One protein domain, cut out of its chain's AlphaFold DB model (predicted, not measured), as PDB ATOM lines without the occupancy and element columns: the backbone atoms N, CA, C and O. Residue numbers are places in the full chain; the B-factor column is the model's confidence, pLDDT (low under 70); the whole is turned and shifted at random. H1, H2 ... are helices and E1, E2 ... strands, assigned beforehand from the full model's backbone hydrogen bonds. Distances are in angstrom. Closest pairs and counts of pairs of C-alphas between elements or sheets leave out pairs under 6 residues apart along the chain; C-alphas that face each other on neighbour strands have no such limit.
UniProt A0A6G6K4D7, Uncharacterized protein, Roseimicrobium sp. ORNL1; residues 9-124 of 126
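This is residues 9 to 124 of the 126 residues of an uncharacterized protein of Roseimicrobium sp. ORNL1 (UniProt A0A6G6K4D7). A small, twisted sheet of four strands forms the core, with H3 packed over one face and H2 touching that sheet only with its end. H1 sits beside the strands, and H4 packs on H1 away from the sheet, while H5 follows as a separate last piece. The printed part has 116 residues, 55 of them in named elements, under half; the order is E1 E2 E3 E4 H1 H2 H3 H4 H5, and the sheet, E1 E2 E3 E4, is antiparallel throughout. The class is mixed, helices and strands; the whole is compact, with a radius of gyration of the C-alphas of 14.4 A and spans of 43 by 37 by 27 A.

Find C-alpha 12 at (-13.302, 29.839, 21.031), where E1 begins and runs to residue 15. E2, residues 26 to 32, is 19.8 A long, and E3, residues 43 to 47, is 13.2 A. E4 is residues 53 to 55, and H1 is residues 56 to 59. H2, residues 64 to 70, is 10.4 A long. Look next for C-alpha 75 at (-19.717, 36.976, 27.016), from which H3 runs 14.3 A to residue 84. H4, residues 101 to 110, is 14.1 A long, and H5, residues 117 to 121, ends at C-alpha 121, (-11.819, 20.314, 35.290).

The strands form a meander, each the antiparallel neighbour of the one before, and each successive pair is a hairpin. Look for N 12 and O 29 at 2.8 A between E1 and E2, N 45 and O 30 at 2.9 A between E2 and E3, and N 46 and O 54 at 2.9 A between E3 and E4. H3 on one face gives two layers, helix and sheet; it lies over E2 at a height of 9.6 A, and runs along the strands, only just, at 29 degrees to E2 on the local plane. The closest C-alphas of H3 and E2 are those of Ser 75 and Phe 26, 6.5 A apart. H2 only grazes the sheet with residues 68 to 70. H1 is at the sheet's level, 3.5 A in height, and touches H4, where the C-alphas of Leu 57 and Leu 104 are closest, at 6.4 A. H4 and H5 are apart. Every O i to N i+4 pair is within hydrogen-bond range in H3 and H4; H2 has 1 of 3, with 4 of 4 O i to N i+3 pairs, H5 has 0 of 1, with 1 of 2, and H1 is too short for such a pair.

The two C-alphas farthest apart, those of Gly 21 and Val 38, are 44.2 A apart. The printed part has no cut. The link from H3 to H4, residues 85 to 100, is long, and its residues 91 to 92 pair in parallel with residues 53 to 54 of E4. Mean pLDDT of the printed part is 82.7; it is under 70 at residues 97 to 99, 101 and 103 to 124.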
ATOM      1  N   GLN A   9     -15.308  33.701  14.047       92.31
ATOM      2  CA  GLN A   9     -15.684  32.322  13.714       92.31
ATOM      3  C   GLN A   9     -14.541  31.329  13.947       92.31
ATOM      4  O   GLN A   9     -14.790  30.144  14.155       92.31
ATOM      5  N   ASN A  10     -13.297  31.815  13.958       92.88
ATOM      6  CA  ASN A  10     -12.106  31.021  14.249       92.88
ATOM      7  C   ASN A  10     -11.724  31.055  15.739       92.88
ATOM      8  O   ASN A  10     -10.697  30.499  16.125       92.88
ATOM      9  N   CYS A  11     -12.522  31.718  16.578       93.94
ATOM     10  CA  CYS A  11     -12.249  31.899  17.997       93.94
ATOM     11  C   CYS A  11     -13.125  30.987  18.861       93.94
ATOM     12  O   CYS A  11     -14.296  30.743  18.578       93.94
ATOM     13  N   GLU A  12     -12.575  30.548  19.986       94.75
ATOM     14  CA  GLU A  12     -13.302  29.839  21.031       94.75
ATOM     15  C   GLU A  12     -13.505  30.758  22.236       94.75
ATOM     16  O   GLU A  12     -12.540  31.282  22.796       94.75
ATOM     17  N   LEU A  13     -14.754  30.904  22.678       95.00
ATOM     18  CA  LEU A  13     -15.089  31.569  23.933       95.00
ATOM     19  C   LEU A  13     -15.241  30.521  25.039       95.00
ATOM     20  O   LEU A  13     -16.193  29.741  25.046       95.00
ATOM     21  N   LEU A  14     -14.313  30.503  25.992       94.12
ATOM     22  CA  LEU A  14     -14.295  29.517  27.069       94.12
ATOM     23  C   LEU A  14     -14.869  30.131  28.346       94.12
ATOM     24  O   LEU A  14     -14.359  31.133  28.838       94.12
ATOM     25  N   ASN A  15     -15.915  29.517  28.898       91.00
ATOM     26  CA  ASN A  15     -16.492  29.897  30.186       91.00
ATOM     27  C   ASN A  15     -15.697  29.259  31.333       91.00
ATOM     28  O   ASN A  15     -15.614  28.032  31.410       91.00
ATOM     29  N   LEU A  16     -15.164  30.074  32.246       87.69
ATOM     30  CA  LEU A  16     -14.401  29.587  33.397       87.69
ATOM     31  C   LEU A  16     -15.275  29.187  34.599       87.69
ATOM     32  O   LEU A  16     -14.773  28.578  35.539       87.69
ATOM     33  N   LYS A  17     -16.581  29.478  34.555       88.38
ATOM     34  CA  LYS A  17     -17.597  29.039  35.527       88.38
ATOM     35  C   LYS A  17     -17.381  29.506  36.986       88.38
ATOM     36  O   LYS A  17     -17.829  28.830  37.908       88.38
ATOM     37  N   TYR A  18     -16.741  30.654  37.224       80.12
ATOM     38  CA  TYR A  18     -16.551  31.239  38.568       80.12
ATOM     39  C   TYR A  18     -17.606  32.259  38.993       80.12
ATOM     40  O   TYR A  18     -17.775  32.481  40.191       80.12
ATOM     41  N   GLY A  19     -18.282  32.913  38.053       79.00
ATOM     42  CA  GLY A  19     -19.339  33.857  38.389       79.00
ATOM     43  C   GLY A  19     -20.622  33.152  38.825       79.00
ATOM     44  O   GLY A  19     -20.753  31.924  38.775       79.00
ATOM     45  N   SER A  20     -21.592  33.952  39.273       80.44
ATOM     46  CA  SER A  20     -22.875  33.452  39.776       80.44
ATOM     47  C   SER A  20     -23.554  32.518  38.767       80.44
ATOM     48  O   SER A  20     -23.606  32.801  37.568       80.44
ATOM     49  N   GLY A  21     -24.049  31.373  39.246       85.88
ATOM     50  CA  GLY A  21     -24.690  30.364  38.398       85.88
ATOM     51  C   GLY A  21     -23.747  29.690  37.391       85.88
ATOM     52  O   GLY A  21     -24.218  29.173  36.381       85.88
ATOM     53  N   GLY A  22     -22.430  29.719  37.627       87.50
ATOM     54  CA  GLY A  22     -21.437  29.091  36.751       87.50
ATOM     55  C   GLY A  22     -21.210  29.847  35.441       87.50
ATOM     56  O   GLY A  22     -20.794  29.250  34.444       87.50
ATOM     57  N   ARG A  23     -21.497  31.154  35.406       88.44
ATOM     58  CA  ARG A  23     -21.258  32.011  34.238       88.44
ATOM     59  C   ARG A  23     -20.091  32.954  34.469       88.44
ATOM     60  O   ARG A  23     -20.109  33.725  35.419       88.44
ATOM     61  N   GLY A  24     -19.144  32.944  33.539       89.12
ATOM     62  CA  GLY A  24     -18.004  33.847  33.535       89.12
ATOM     63  C   GLY A  24     -16.984  33.539  34.641       89.12
ATOM     64  O   GLY A  24     -17.208  32.643  35.453       89.12
ATOM     65  N   PRO A  25     -15.854  34.260  34.681       93.56
ATOM     66  CA  PRO A  25     -15.349  35.056  33.570       93.56
ATOM     67  C   PRO A  25     -15.059  34.160  32.359       93.56
ATOM     68  O   PRO A  25     -15.064  32.929  32.448       93.56
ATOM     69  N   PHE A  26     -14.877  34.779  31.208       95.12
ATOM     70  CA  PHE A  26     -14.608  34.127  29.943       95.12
ATOM     71  C   PHE A  26     -13.188  34.443  29.492       95.12
ATOM     72  O   PHE A  26     -12.627  35.475  29.852       95.12
ATOM     73  N   ILE A  27     -12.629  33.570  28.668       96.38
ATOM     74  CA  ILE A  27     -11.408  33.839  27.907       96.38
ATOM     75  C   ILE A  27     -11.675  33.550  26.437       96.38
ATOM     76  O   ILE A  27     -12.492  32.686  26.109       96.38
ATOM     77  N   ILE A  28     -10.959  34.239  25.559       97.56
ATOM     78  CA  ILE A  28     -10.986  33.971  24.124       97.56
ATOM     79  C   ILE A  28      -9.688  33.264  23.747       97.56
ATOM     80  O   ILE A  28      -8.597  33.715  24.106       97.56
ATOM     81  N   ARG A  29      -9.813  32.155  23.018       96.06
ATOM     82  CA  ARG A  29      -8.697  31.332  22.554       96.06
ATOM     83  C   ARG A  29      -8.761  31.123  21.047       96.06
ATOM     84  O   ARG A  29      -9.840  31.000  20.481       96.06
ATOM     85  N   GLN A  30      -7.595  30.993  20.429       94.94
ATOM     86  CA  GLN A  30      -7.452  30.471  19.074       94.94
ATOM     87  C   GLN A  30      -6.244  29.533  19.009       94.94
ATOM     88  O   GLN A  30      -5.224  29.773  19.659       94.94
ATOM     89  N   GLU A  31      -6.372  28.438  18.260       92.31
ATOM     90  CA  GLU A  31      -5.258  27.549  17.926       92.31
ATOM     91  C   GLU A  31      -4.841  27.812  16.480       92.31
ATOM     92  O   GLU A  31      -5.679  27.822  15.578       92.31
ATOM     93  N   GLY A  32      -3.555  28.056  16.249       91.88
ATOM     94  CA  GLY A  32      -3.083  28.419  14.922       91.88
ATOM     95  C   GLY A  32      -1.612  28.788  14.888       91.88
ATOM     96  O   GLY A  32      -0.866  28.587  15.843       91.88
ATOM     97  N   THR A  33      -1.192  29.326  13.751       90.88
ATOM     98  CA  THR A  33       0.176  29.817  13.537       90.88
ATOM     99  C   THR A  33       0.166  31.340  13.409       90.88
ATOM    100  O   THR A  33      -0.782  31.879  12.831       90.88
ATOM    101  N   PRO A  34       1.190  32.059  13.909       89.12
ATOM    102  CA  PRO A  34       1.317  33.490  13.650       89.12
ATOM    103  C   PRO A  34       1.324  33.789  12.140       89.12
ATOM    104  O   PRO A  34       1.903  33.001  11.379       89.12
ATOM    105  N   PRO A  35       0.739  34.915  11.687       86.88
ATOM    106  CA  PRO A  35       0.881  35.363  10.306       86.88
ATOM    107  C   PRO A  35       2.356  35.432   9.898       86.88
ATOM    108  O   PRO A  35       3.196  35.926  10.647       86.88
ATOM    109  N   GLY A  36       2.685  34.886   8.726       82.12
ATOM    110  CA  GLY A  36       4.062  34.853   8.218       82.12
ATOM    111  C   GLY A  36       4.996  33.834   8.888       82.12
ATOM    112  O   GLY A  36       6.184  33.812   8.567       82.12
ATOM    113  N   SER A  37       4.504  32.975   9.790       81.31
ATOM    114  CA  SER A  37       5.329  31.922  10.394       81.31
ATOM    115  C   SER A  37       5.816  30.907   9.353       81.31
ATOM    116  O   SER A  37       5.029  30.355   8.588       81.31
ATOM    117  N   VAL A  38       7.120  30.615   9.371       77.06
ATOM    118  CA  VAL A  38       7.770  29.638   8.475       77.06
ATOM    119  C   VAL A  38       7.875  28.235   9.079       77.06
ATOM    120  O   VAL A  38       8.196  27.282   8.375       77.06
ATOM    121  N   THR A  39       7.634  28.093  10.386       75.88
ATOM    122  CA  THR A  39       7.765  26.809  11.097       75.88
ATOM    123  C   THR A  39       6.478  25.997  11.085       75.88
ATOM    124  O   THR A  39       6.521  24.793  11.329       75.88
ATOM    125  N   PHE A  40       5.342  26.653  10.815       73.88
ATOM    126  CA  PHE A  40       4.006  26.059  10.783       73.88
ATOM    127  C   PHE A  40       3.707  25.165  12.004       73.88
ATOM    128  O   PHE A  40       3.023  24.159  11.891       73.88
ATOM    129  N   GLN A  41       4.219  25.496  13.188       80.44
ATOM    130  CA  GLN A  41       3.866  24.776  14.414       80.44
ATOM    131  C   GLN A  41       2.629  25.440  15.033       80.44
ATOM    132  O   GLN A  41       2.715  26.620  15.385       80.44
ATOM    133  N   PRO A  42       1.474  24.751  15.112       83.44
ATOM    134  CA  PRO A  42       0.286  25.321  15.722       83.44
ATOM    135  C   PRO A  42       0.498  25.473  17.226       83.44
ATOM    136  O   PRO A  42       0.916  24.543  17.914       83.44
ATOM    137  N   GLU A  43       0.177  26.656  17.725       89.44
ATOM    138  CA  GLU A  43       0.249  27.011  19.133       89.44
ATOM    139  C   GLU A  43      -1.096  27.572  19.586       89.44
ATOM    140  O   GLU A  43      -1.959  27.939  18.781       89.44
ATOM    141  N   ARG A  44      -1.289  27.638  20.903       91.56
ATOM    142  CA  ARG A  44      -2.478  28.268  21.485       91.56
ATOM    143  C   ARG A  44      -2.194  29.715  21.811       91.56
ATOM    144  O   ARG A  44      -1.180  30.013  22.436       91.56
ATOM    145  N   PHE A  45      -3.146  30.574  21.482       94.94
ATOM    146  CA  PHE A  45      -3.102  31.997  21.772       94.94
ATOM    147  C   PHE A  45      -4.337  32.414  22.556       94.94
ATOM    148  O   PHE A  45      -5.430  31.889  22.331       94.94
ATOM    149  N   LEU A  46      -4.145  33.348  23.481       96.88
ATOM    150  CA  LEU A  46      -5.205  33.991  24.243       96.88
ATOM    151  C   LEU A  46      -5.321  35.447  23.804       96.88
ATOM    152  O   LEU A  46      -4.304  36.109  23.596       96.88
ATOM    153  N   LEU A  47      -6.550  35.938  23.670       98.06
ATOM    154  CA  LEU A  47      -6.791  37.338  23.339       98.06
ATOM    155  C   LEU A  47      -6.740  38.190  24.610       98.06
ATOM    156  O   LEU A  47      -7.503  37.961  25.551       98.06
ATOM    157  N   ARG A  48      -5.844  39.175  24.622       97.94
ATOM    158  CA  ARG A  48      -5.765  40.206  25.658       97.94
ATOM    159  C   ARG A  48      -6.783  41.316  25.367       97.94
ATOM    160  O   ARG A  48      -7.136  41.548  24.212       97.94
ATOM    161  N   LYS A  49      -7.249  42.027  26.398       97.88
ATOM    162  CA  LYS A  49      -8.244  43.116  26.288       97.88
ATOM    163  C   LYS A  49      -7.843  44.271  25.365       97.88
ATOM    164  O   LYS A  49      -8.710  45.020  24.936       97.88
ATOM    165  N   ASP A  50      -6.559  44.407  25.044       97.12
ATOM    166  CA  ASP A  50      -6.052  45.381  24.069       97.12
ATOM    167  C   ASP A  50      -6.147  44.904  22.603       97.12
ATOM    168  O   ASP A  50      -5.739  45.627  21.698       97.12
ATOM    169  N   GLY A  51      -6.667  43.697  22.359       97.56
ATOM    170  CA  GLY A  51      -6.801  43.104  21.029       97.56
ATOM    171  C   GLY A  51      -5.586  42.303  20.552       97.56
ATOM    172  O   GLY A  51      -5.564  41.859  19.404       97.56
ATOM    173  N   THR A  52      -4.582  42.092  21.406       97.44
ATOM    174  CA  THR A  52      -3.369  41.340  21.058       97.44
ATOM    175  C   THR A  52      -3.531  39.845  21.326       97.44
ATOM    176  O   THR A  52      -3.943  39.435  22.413       97.44
ATOM    177  N   TRP A  53      -3.145  39.010  20.359       97.31
ATOM    178  CA  TRP A  53      -3.047  37.561  20.529       97.31
ATOM    179  C   TRP A  53      -1.710  37.185  21.163       97.31
ATOM    180  O   TRP A  53      -0.660  37.336  20.543       97.31
ATOM    181  N   VAL A  54      -1.742  36.656  22.383       95.88
ATOM    182  CA  VAL A  54      -0.539  36.302  23.148       95.88
ATOM    183  C   VAL A  54      -0.406  34.789  23.229       95.88
ATOM    184  O   VAL A  54      -1.375  34.098  23.550       95.88
ATOM    185  N   ILE A  55       0.787  34.253  22.951       92.31
ATOM    186  CA  ILE A  55       1.027  32.811  23.070       92.31
ATOM    187  C   ILE A  55       0.734  32.348  24.502       92.31
ATOM    188  O   ILE A  55       1.250  32.891  25.478       92.31
ATOM    189  N   ASN A  56      -0.089  31.311  24.640       89.62
ATOM    190  CA  ASN A  56      -0.602  30.826  25.920       89.62
ATOM    191  C   ASN A  56       0.525  30.491  26.913       89.62
ATOM    192  O   ASN A  56       0.371  30.678  28.118       89.62
ATOM    193  N   LEU A  57       1.681  30.037  26.414       85.62
ATOM    194  CA  LEU A  57       2.850  29.756  27.249       85.62
ATOM    195  C   LEU A  57       3.407  31.001  27.958       85.62
ATOM    196  O   LEU A  57       3.870  30.885  29.090       85.62
ATOM    197  N   ALA A  58       3.332  32.179  27.334       88.56
ATOM    198  CA  ALA A  58       3.804  33.433  27.917       88.56
ATOM    199  C   ALA A  58       2.862  33.985  29.002       88.56
ATOM    200  O   ALA A  58       3.274  34.835  29.786       88.56
ATOM    201  N   VAL A  59       1.626  33.476  29.092       88.50
ATOM    202  CA  VAL A  59       0.625  33.913  30.081       88.50
ATOM    203  C   VAL A  59       0.817  33.231  31.442       88.50
ATOM    204  O   VAL A  59       0.529  33.827  32.480       88.50
ATOM    205  N   PHE A  60       1.351  32.004  31.480       81.12
ATOM    206  CA  PHE A  60       1.577  31.266  32.733       81.12
ATOM    207  C   PHE A  60       2.412  32.009  33.793       81.12
ATOM    208  O   PHE A  60       1.973  32.036  34.946       81.12
ATOM    209  N   PRO A  61       3.574  32.607  33.461       81.56
ATOM    210  CA  PRO A  61       4.429  33.268  34.447       81.56
ATOM    211  C   PRO A  61       3.924  34.654  34.869       81.56
ATOM    212  O   PRO A  61       4.521  35.262  35.753       81.56
ATOM    213  N   LEU A  62       2.859  35.171  34.247       85.25
ATOM    214  CA  LEU A  62       2.323  36.488  34.576       85.25
ATOM    215  C   LEU A  62       1.774  36.533  36.007       85.25
ATOM    216  O   LEU A  62       1.272  35.534  36.543       85.25
ATOM    217  N   SER A  63       1.831  37.723  36.609       87.25
ATOM    218  CA  SER A  63       1.148  37.986  37.874       87.25
ATOM    219  C   SER A  63      -0.369  37.804  37.710       87.25
ATOM    220  O   SER A  63      -0.897  37.918  36.605       87.25
ATOM    221  N   GLU A  64      -1.099  37.531  38.796       84.56
ATOM    222  CA  GLU A  64      -2.566  37.405  38.719       84.56
ATOM    223  C   GLU A  64      -3.222  38.690  38.186       84.56
ATOM    224  O   GLU A  64      -4.113  38.611  37.347       84.56
ATOM    225  N   LYS A  65      -2.694  39.862  38.563       88.75
ATOM    226  CA  LYS A  65      -3.140  41.163  38.046       88.75
ATOM    227  C   LYS A  65      -2.965  41.283  36.527       88.75
ATOM    228  O   LYS A  65      -3.827  41.822  35.843       88.75
ATOM    229  N   ASP A  66      -1.860  40.784  35.983       91.31
ATOM    230  CA  ASP A  66      -1.632  40.828  34.534       91.31
ATOM    231  C   ASP A  66      -2.485  39.783  33.801       91.31
ATOM    232  O   ASP A  66      -2.929  40.016  32.678       91.31
ATOM    233  N   LYS A  67      -2.789  38.649  34.446       90.50
ATOM    234  CA  LYS A  67      -3.718  37.639  33.912       90.50
ATOM    235  C   LYS A  67      -5.153  38.159  33.797       90.50
ATOM    236  O   LYS A  67      -5.866  37.718  32.897       90.50
ATOM    237  N   GLU A  68      -5.576  39.113  34.629       93.12
ATOM    238  CA  GLU A  68      -6.897  39.765  34.516       93.12
ATOM    239  C   GLU A  68      -7.105  40.445  33.152       93.12
ATOM    240  O   GLU A  68      -8.238  40.545  32.680       93.12
ATOM    241  N   GLN A  69      -6.025  40.822  32.455       96.75
ATOM    242  CA  GLN A  69      -6.086  41.380  31.097       96.75
ATOM    243  C   GLN A  69      -6.593  40.383  30.043       96.75
ATOM    244  O   GLN A  69      -6.840  40.778  28.907       96.75
ATOM    245  N   PHE A  70      -6.754  39.107  30.393       96.62
ATOM    246  CA  PHE A  70      -7.307  38.065  29.523       96.62
ATOM    247  C   PHE A  70      -8.713  37.618  29.950       96.62
ATOM    248  O   PHE A  70      -9.314  36.785  29.275       96.62
ATOM    249  N   LEU A  71      -9.233  38.134  31.073       95.56
ATOM    250  CA  LEU A  71     -10.510  37.723  31.655       95.56
ATOM    251  C   LEU A  71     -11.623  38.708  31.302       95.56
ATOM    252  O   LEU A  71     -11.628  39.849  31.757       95.56
ATOM    253  N   PHE A  72     -12.611  38.239  30.553       96.00
ATOM    254  CA  PHE A  72     -13.822  38.987  30.225       96.00
ATOM    255  C   PHE A  72     -14.912  38.644  31.240       96.00
ATOM    256  O   PHE A  72     -15.239  37.476  31.436       96.00
ATOM    257  N   GLU A  73     -15.493  39.632  31.906       93.94
ATOM    258  CA  GLU A  73     -16.499  39.417  32.949       93.94
ATOM    259  C   GLU A  73     -17.788  38.817  32.376       93.94
ATOM    260  O   GLU A  73     -18.471  38.025  33.031       93.94
ATOM    261  N   SER A  74     -18.099  39.144  31.120       95.25
ATOM    262  CA  SER A  74     -19.276  38.648  30.414       95.25
ATOM    263  C   SER A  74     -18.955  38.202  28.990       95.25
ATOM    264  O   SER A  74     -18.000  38.658  28.363       95.25
ATOM    265  N   SER A  75     -19.806  37.339  28.432       94.94
ATOM    266  CA  SER A  75     -19.717  36.976  27.016       94.94
ATOM    267  C   SER A  75     -19.978  38.175  26.102       94.94
ATOM    268  O   SER A  75     -19.452  38.213  25.001       94.94
ATOM    269  N   ALA A  76     -20.779  39.153  26.543       96.62
ATOM    270  CA  ALA A  76     -21.051  40.363  25.771       96.62
ATOM    271  C   ALA A  76     -19.788  41.222  25.608       96.62
ATOM    272  O   ALA A  76     -19.487  41.628  24.493       96.62
ATOM    273  N   GLU A  77     -19.021  41.417  26.687       96.88
ATOM    274  CA  GLU A  77     -17.721  42.107  26.654       96.88
ATOM    275  C   GLU A  77     -16.748  41.406  25.692       96.88
ATOM    276  O   GLU A  77     -16.146  42.043  24.832       96.88
ATOM    277  N   ALA A  78     -16.656  40.076  25.782       96.69
ATOM    278  CA  ALA A  78     -15.803  39.275  24.909       96.69
ATOM    279  C   ALA A  78     -16.205  39.396  23.425       96.69
ATOM    280  O   ALA A  78     -15.362  39.616  22.554       96.69
ATOM    281  N   MET A  79     -17.503  39.283  23.131       96.44
ATOM    282  CA  MET A  79     -18.022  39.396  21.765       96.44
ATOM    283  C   MET A  79     -17.891  40.812  21.209       96.44
ATOM    284  O   MET A  79     -17.674  40.960  20.010       96.44
ATOM    285  N   GLN A  80     -18.000  41.840  22.052       97.31
ATOM    286  CA  GLN A  80     -17.777  43.220  21.638       97.31
ATOM    287  C   GLN A  80     -16.333  43.419  21.168       97.31
ATOM    288  O   GLN A  80     -16.137  43.921  20.066       97.31
ATOM    289  N   LEU A  81     -15.341  42.947  21.933       97.81
ATOM    290  CA  LEU A  81     -13.940  43.038  21.516       97.81
ATOM    291  C   LEU A  81     -13.708  42.314  20.182       97.81
ATOM    292  O   LEU A  81     -13.142  42.891  19.258       97.81
ATOM    293  N   LEU A  82     -14.199  41.077  20.036       96.62
ATOM    294  CA  LEU A  82     -14.103  40.335  18.771       96.62
ATOM    295  C   LEU A  82     -14.750  41.089  17.603       96.62
ATOM    296  O   LEU A  82     -14.210  41.119  16.500       96.62
ATOM    297  N   ALA A  83     -15.891  41.733  17.850       95.38
ATOM    298  CA  ALA A  83     -16.588  42.545  16.866       95.38
ATOM    299  C   ALA A  83     -15.887  43.876  16.563       95.38
ATOM    300  O   ALA A  83     -16.288  44.531  15.602       95.38
ATOM    301  N   GLU A  84     -14.856  44.280  17.301       96.19
ATOM    302  CA  GLU A  84     -14.042  45.479  17.049       96.19
ATOM    303  C   GLU A  84     -12.731  45.150  16.316       96.19
ATOM    304  O   GLU A  84     -12.222  45.987  15.567       96.19
ATOM    305  N   LEU A  85     -12.222  43.919  16.433       95.75
ATOM    306  CA  LEU A  85     -11.011  43.484  15.736       95.75
ATOM    307  C   LEU A  85     -11.201  43.474  14.210       95.75
ATOM    308  O   LEU A  85     -12.185  42.958  13.675       95.75
ATOM    309  N   ARG A  86     -10.250  44.052  13.475       90.62
ATOM    310  CA  ARG A  86     -10.257  44.133  12.003       90.62
ATOM    311  C   ARG A  86      -8.874  43.806  11.453       90.62
ATOM    312  O   ARG A  86      -7.883  43.942  12.161       90.62
ATOM    313  N   GLY A  87      -8.819  43.419  10.180       91.62
ATOM    314  CA  GLY A  87      -7.559  43.228   9.459       91.62
ATOM    315  C   GLY A  87      -6.690  42.094  10.006       91.62
ATOM    316  O   GLY A  87      -7.197  41.125  10.576       91.62
ATOM    317  N   GLU A  88      -5.381  42.216   9.787       91.88
ATOM    318  CA  GLU A  88      -4.394  41.254  10.278       91.88
ATOM    319  C   GLU A  88      -4.284  41.303  11.812       91.88
ATOM    320  O   GLU A  88      -4.315  42.388  12.398       91.88
ATOM    321  N   PRO A  89      -4.167  40.147  12.488       95.38
ATOM    322  CA  PRO A  89      -4.049  40.108  13.937       95.38
ATOM    323  C   PRO A  89      -2.686  40.622  14.407       95.38
ATOM    324  O   PRO A  89      -1.645  40.265  13.856       95.38
ATOM    325  N   THR A  90      -2.690  41.373  15.506       96.00
ATOM    326  CA  THR A  90      -1.476  41.669  16.275       96.00
ATOM    327  C   THR A  90      -1.125  40.455  17.129       96.00
ATOM    328  O   THR A  90      -1.974  39.965  17.877       96.00
ATOM    329  N   VAL A  91       0.111  39.958  17.026       94.94
ATOM    330  CA  VAL A  91       0.531  38.708  17.681       94.94
ATOM    331  C   VAL A  91       1.820  38.889  18.485       94.94
ATOM    332  O   VAL A  91       2.859  39.259  17.944       94.94
ATOM    333  N   GLU A  92       1.772  38.528  19.767       94.06
ATOM    334  CA  GLU A  92       2.922  38.352  20.658       94.06
ATOM    335  C   GLU A  92       3.228  36.850  20.793       94.06
ATOM    336  O   GLU A  92       2.713  36.149  21.668       94.06
ATOM    337  N   ALA A  93       4.058  36.333  19.880       86.62
ATOM    338  CA  ALA A  93       4.418  34.910  19.817       86.62
ATOM    339  C   ALA A  93       5.745  34.561  20.520       86.62
ATOM    340  O   ALA A  93       6.130  33.392  20.569       86.62
ATOM    341  N   SER A  94       6.468  35.554  21.041       83.75
ATOM    342  CA  SER A  94       7.744  35.342  21.727       83.75
ATOM    343  C   SER A  94       7.536  35.003  23.199       83.75
ATOM    344  O   SER A  94       6.690  35.584  23.876       83.75
ATOM    345  N   LEU A  95       8.349  34.082  23.709       78.31
ATOM    346  CA  LEU A  95       8.402  33.804  25.140       78.31
ATOM    347  C   LEU A  95       9.150  34.932  25.871       78.31
ATOM    348  O   LEU A  95      10.042  35.546  25.277       78.31
ATOM    349  N   PRO A  96       8.840  35.188  27.156       71.94
ATOM    350  CA  PRO A  96       9.577  36.155  27.959       71.94
ATOM    351  C   PRO A  96      11.078  35.851  27.961       71.94
ATOM    352  O   PRO A  96      11.498  34.708  28.175       71.94
ATOM    353  N   SER A  97      11.896  36.882  27.746       68.75
ATOM    354  CA  SER A  97      13.355  36.765  27.732       68.75
ATOM    355  C   SER A  97      13.870  36.132  29.026       68.75
ATOM    356  O   SER A  97      13.513  36.574  30.116       68.75
ATOM    357  N   GLY A  98      14.730  35.119  28.903       66.56
ATOM    358  CA  GLY A  98      15.316  34.420  30.051       66.56
ATOM    359  C   GLY A  98      14.479  33.264  30.606       66.56
ATOM    360  O   GLY A  98      14.878  32.691  31.615       66.56
ATOM    361  N   THR A  99      13.371  32.891  29.951       65.75
ATOM    362  CA  THR A  99      12.570  31.718  30.339       65.75
ATOM    363  C   THR A  99      12.637  30.630  29.268       65.75
ATOM    364  O   THR A  99      12.353  30.890  28.099       65.75
ATOM    365  N   SER A 100      13.004  29.405  29.648       72.31
ATOM    366  CA  SER A 100      12.995  28.257  28.732       72.31
ATOM    367  C   SER A 100      11.584  27.675  28.571       72.31
ATOM    368  O   SER A 100      10.735  27.790  29.459       72.31
ATOM    369  N   VAL A 101      11.326  27.006  27.441       68.88
ATOM    370  CA  VAL A 101      10.058  26.292  27.195       68.88
ATOM    371  C   VAL A 101       9.798  25.258  28.294       68.88
ATOM    372  O   VAL A 101       8.664  25.086  28.732       68.88
ATOM    373  N   GLU A 102      10.841  24.583  28.768       70.56
ATOM    374  CA  GLU A 102      10.784  23.601  29.851       70.56
ATOM    375  C   GLU A 102      10.421  24.258  31.182       70.56
ATOM    376  O   GLU A 102       9.588  23.721  31.907       70.56
ATOM    377  N   GLN A 103      10.980  25.434  31.484       67.56
ATOM    378  CA  GLN A 103      10.625  26.203  32.679       67.56
ATOM    379  C   GLN A 103       9.159  26.645  32.638       67.56
ATOM    380  O   GLN A 103       8.448  26.470  33.621       67.56
ATOM    381  N   LEU A 104       8.670  27.124  31.489       68.81
ATOM    382  CA  LEU A 104       7.261  27.497  31.319       68.81
ATOM    383  C   LEU A 104       6.326  26.289  31.413       68.81
ATOM    384  O   LEU A 104       5.267  26.377  32.032       68.81
ATOM    385  N   LYS A 105       6.719  25.142  30.849       66.88
ATOM    386  CA  LYS A 105       5.976  23.880  30.987       66.88
ATOM    387  C   LYS A 105       5.956  23.395  32.438       66.88
ATOM    388  O   LYS A 105       4.908  22.957  32.900       66.88
ATOM    389  N   ALA A 106       7.067  23.516  33.163       65.00
ATOM    390  CA  ALA A 106       7.142  23.180  34.582       65.00
ATOM    391  C   ALA A 106       6.284  24.129  35.433       65.00
ATOM    392  O   ALA A 106       5.559  23.662  36.304       65.00
ATOM    393  N   SER A 107       6.278  25.434  35.138       60.19
ATOM    394  CA  SER A 107       5.370  26.406  35.761       60.19
ATOM    395  C   SER A 107       3.903  26.106  35.450       60.19
ATOM    396  O   SER A 107       3.066  26.171  36.345       60.19
ATOM    397  N   ALA A 108       3.569  25.709  34.220       59.06
ATOM    398  CA  ALA A 108       2.218  25.275  33.866       59.06
ATOM    399  C   ALA A 108       1.797  23.991  34.611       59.06
ATOM    400  O   ALA A 108       0.620  23.819  34.917       59.06
ATOM    401  N   GLN A 109       2.750  23.105  34.930       55.50
ATOM    402  CA  GLN A 109       2.522  21.899  35.734       55.50
ATOM    403  C   GLN A 109       2.460  22.177  37.245       55.50
ATOM    404  O   GLN A 109       1.718  21.495  37.947       55.50
ATOM    405  N   SER A 110       3.204  23.161  37.766       51.28
ATOM    406  CA  SER A 110       3.238  23.496  39.198       51.28
ATOM    407  C   SER A 110       2.158  24.497  39.619       51.28
ATOM    408  O   SER A 110       1.715  24.465  40.767       51.28
ATOM    409  N   THR A 111       1.642  25.317  38.695       46.75
ATOM    410  CA  THR A 111       0.513  26.246  38.922       46.75
ATOM    411  C   THR A 111      -0.839  25.510  38.886       46.75
ATOM    412  O   THR A 111      -1.810  25.945  38.270       46.75
ATOM    413  N   ILE A 112      -0.907  24.367  39.578       46.75
ATOM    414  CA  ILE A 112      -2.142  23.640  39.915       46.75
ATOM    415  C   ILE A 112      -2.838  24.269  41.146       46.75
ATOM    416  O   ILE A 112      -3.938  23.878  41.524       46.75
ATOM    417  N   SER A 113      -2.283  25.319  41.751       47.44
ATOM    418  CA  SER A 113      -2.959  26.078  42.810       47.44
ATOM    419  C   SER A 113      -3.347  27.476  42.322       47.44
ATOM    420  O   SER A 113      -2.686  28.460  42.638       47.44
ATOM    421  N   GLY A 114      -4.412  27.558  41.521       61.50
ATOM    422  CA  GLY A 114      -4.994  28.830  41.087       61.50
ATOM    423  C   GLY A 114      -6.041  28.691  39.980       61.50
ATOM    424  O   GLY A 114      -6.482  27.583  39.667       61.50
ATOM    425  N   LEU A 115      -6.414  29.828  39.382       52.16
ATOM    426  CA  LEU A 115      -7.441  30.036  38.342       52.16
ATOM    427  C   LEU A 115      -7.442  28.999  37.189       52.16
ATOM    428  O   LEU A 115      -8.458  28.818  36.525       52.16
ATOM    429  N   TRP A 116      -6.336  28.285  36.969       53.03
ATOM    430  CA  TRP A 116      -6.115  27.382  35.836       53.03
ATOM    431  C   TRP A 116      -6.251  25.881  36.151       53.03
ATOM    432  O   TRP A 116      -6.658  25.123  35.271       53.03
ATOM    433  N   ALA A 117      -6.058  25.434  37.399       53.38
ATOM    434  CA  ALA A 117      -6.379  24.049  37.803       53.38
ATOM    435  C   ALA A 117      -7.864  23.712  37.578       53.38
ATOM    436  O   ALA A 117      -8.258  22.592  37.270       53.38
ATOM    437  N   ARG A 118      -8.694  24.747  37.669       52.91
ATOM    438  CA  ARG A 118     -10.138  24.713  37.468       52.91
ATOM    439  C   ARG A 118     -10.544  24.667  35.981       52.91
ATOM    440  O   ARG A 118     -11.586  24.107  35.660       52.91
ATOM    441  N   MET A 119      -9.693  25.134  35.060       48.50
ATOM    442  CA  MET A 119      -9.915  24.985  33.612       48.50
ATOM    443  C   MET A 119      -9.687  23.563  33.098       48.50
ATOM    444  O   MET A 119     -10.362  23.139  32.161       48.50
ATOM    445  N   GLN A 120      -8.765  22.807  33.705       46.94
ATOM    446  CA  GLN A 120      -8.615  21.379  33.405       46.94
ATOM    447  C   GLN A 120      -9.860  20.570  33.808       46.94
ATOM    448  O   GLN A 120     -10.200  19.621  33.104       46.94
ATOM    449  N   ASN A 121     -10.573  20.968  34.871       47.38
ATOM    450  CA  ASN A 121     -11.819  20.314  35.290       47.38
ATOM    451  C   ASN A 121     -12.977  20.575  34.316       47.38
ATOM    452  O   ASN A 121     -13.722  19.654  34.008       47.38
ATOM    453  N   ALA A 122     -13.073  21.777  33.737       47.19
ATOM    454  CA  ALA A 122     -14.093  22.086  32.729       47.19
ATOM    455  C   ALA A 122     -13.961  21.262  31.430       47.19
ATOM    456  O   ALA A 122     -14.913  21.203  30.661       47.19
ATOM    457  N   LYS A 123     -12.804  20.626  31.189       45.50
ATOM    458  CA  LYS A 123     -12.547  19.732  30.045       45.50
ATOM    459  C   LYS A 123     -12.748  18.241  30.358       45.50
ATOM    460  O   LYS A 123     -12.537  17.423  29.471       45.50
ATOM    461  N   ARG A 124     -13.052  17.883  31.612       43.09
ATOM    462  CA  ARG A 124     -13.154  16.494  32.098       43.09
ATOM    463  C   ARG A 124     -14.580  16.058  32.456       43.09
ATOM    464  O   ARG A 124     -14.747  14.921  32.879       43.09
TER     465      ARG A 124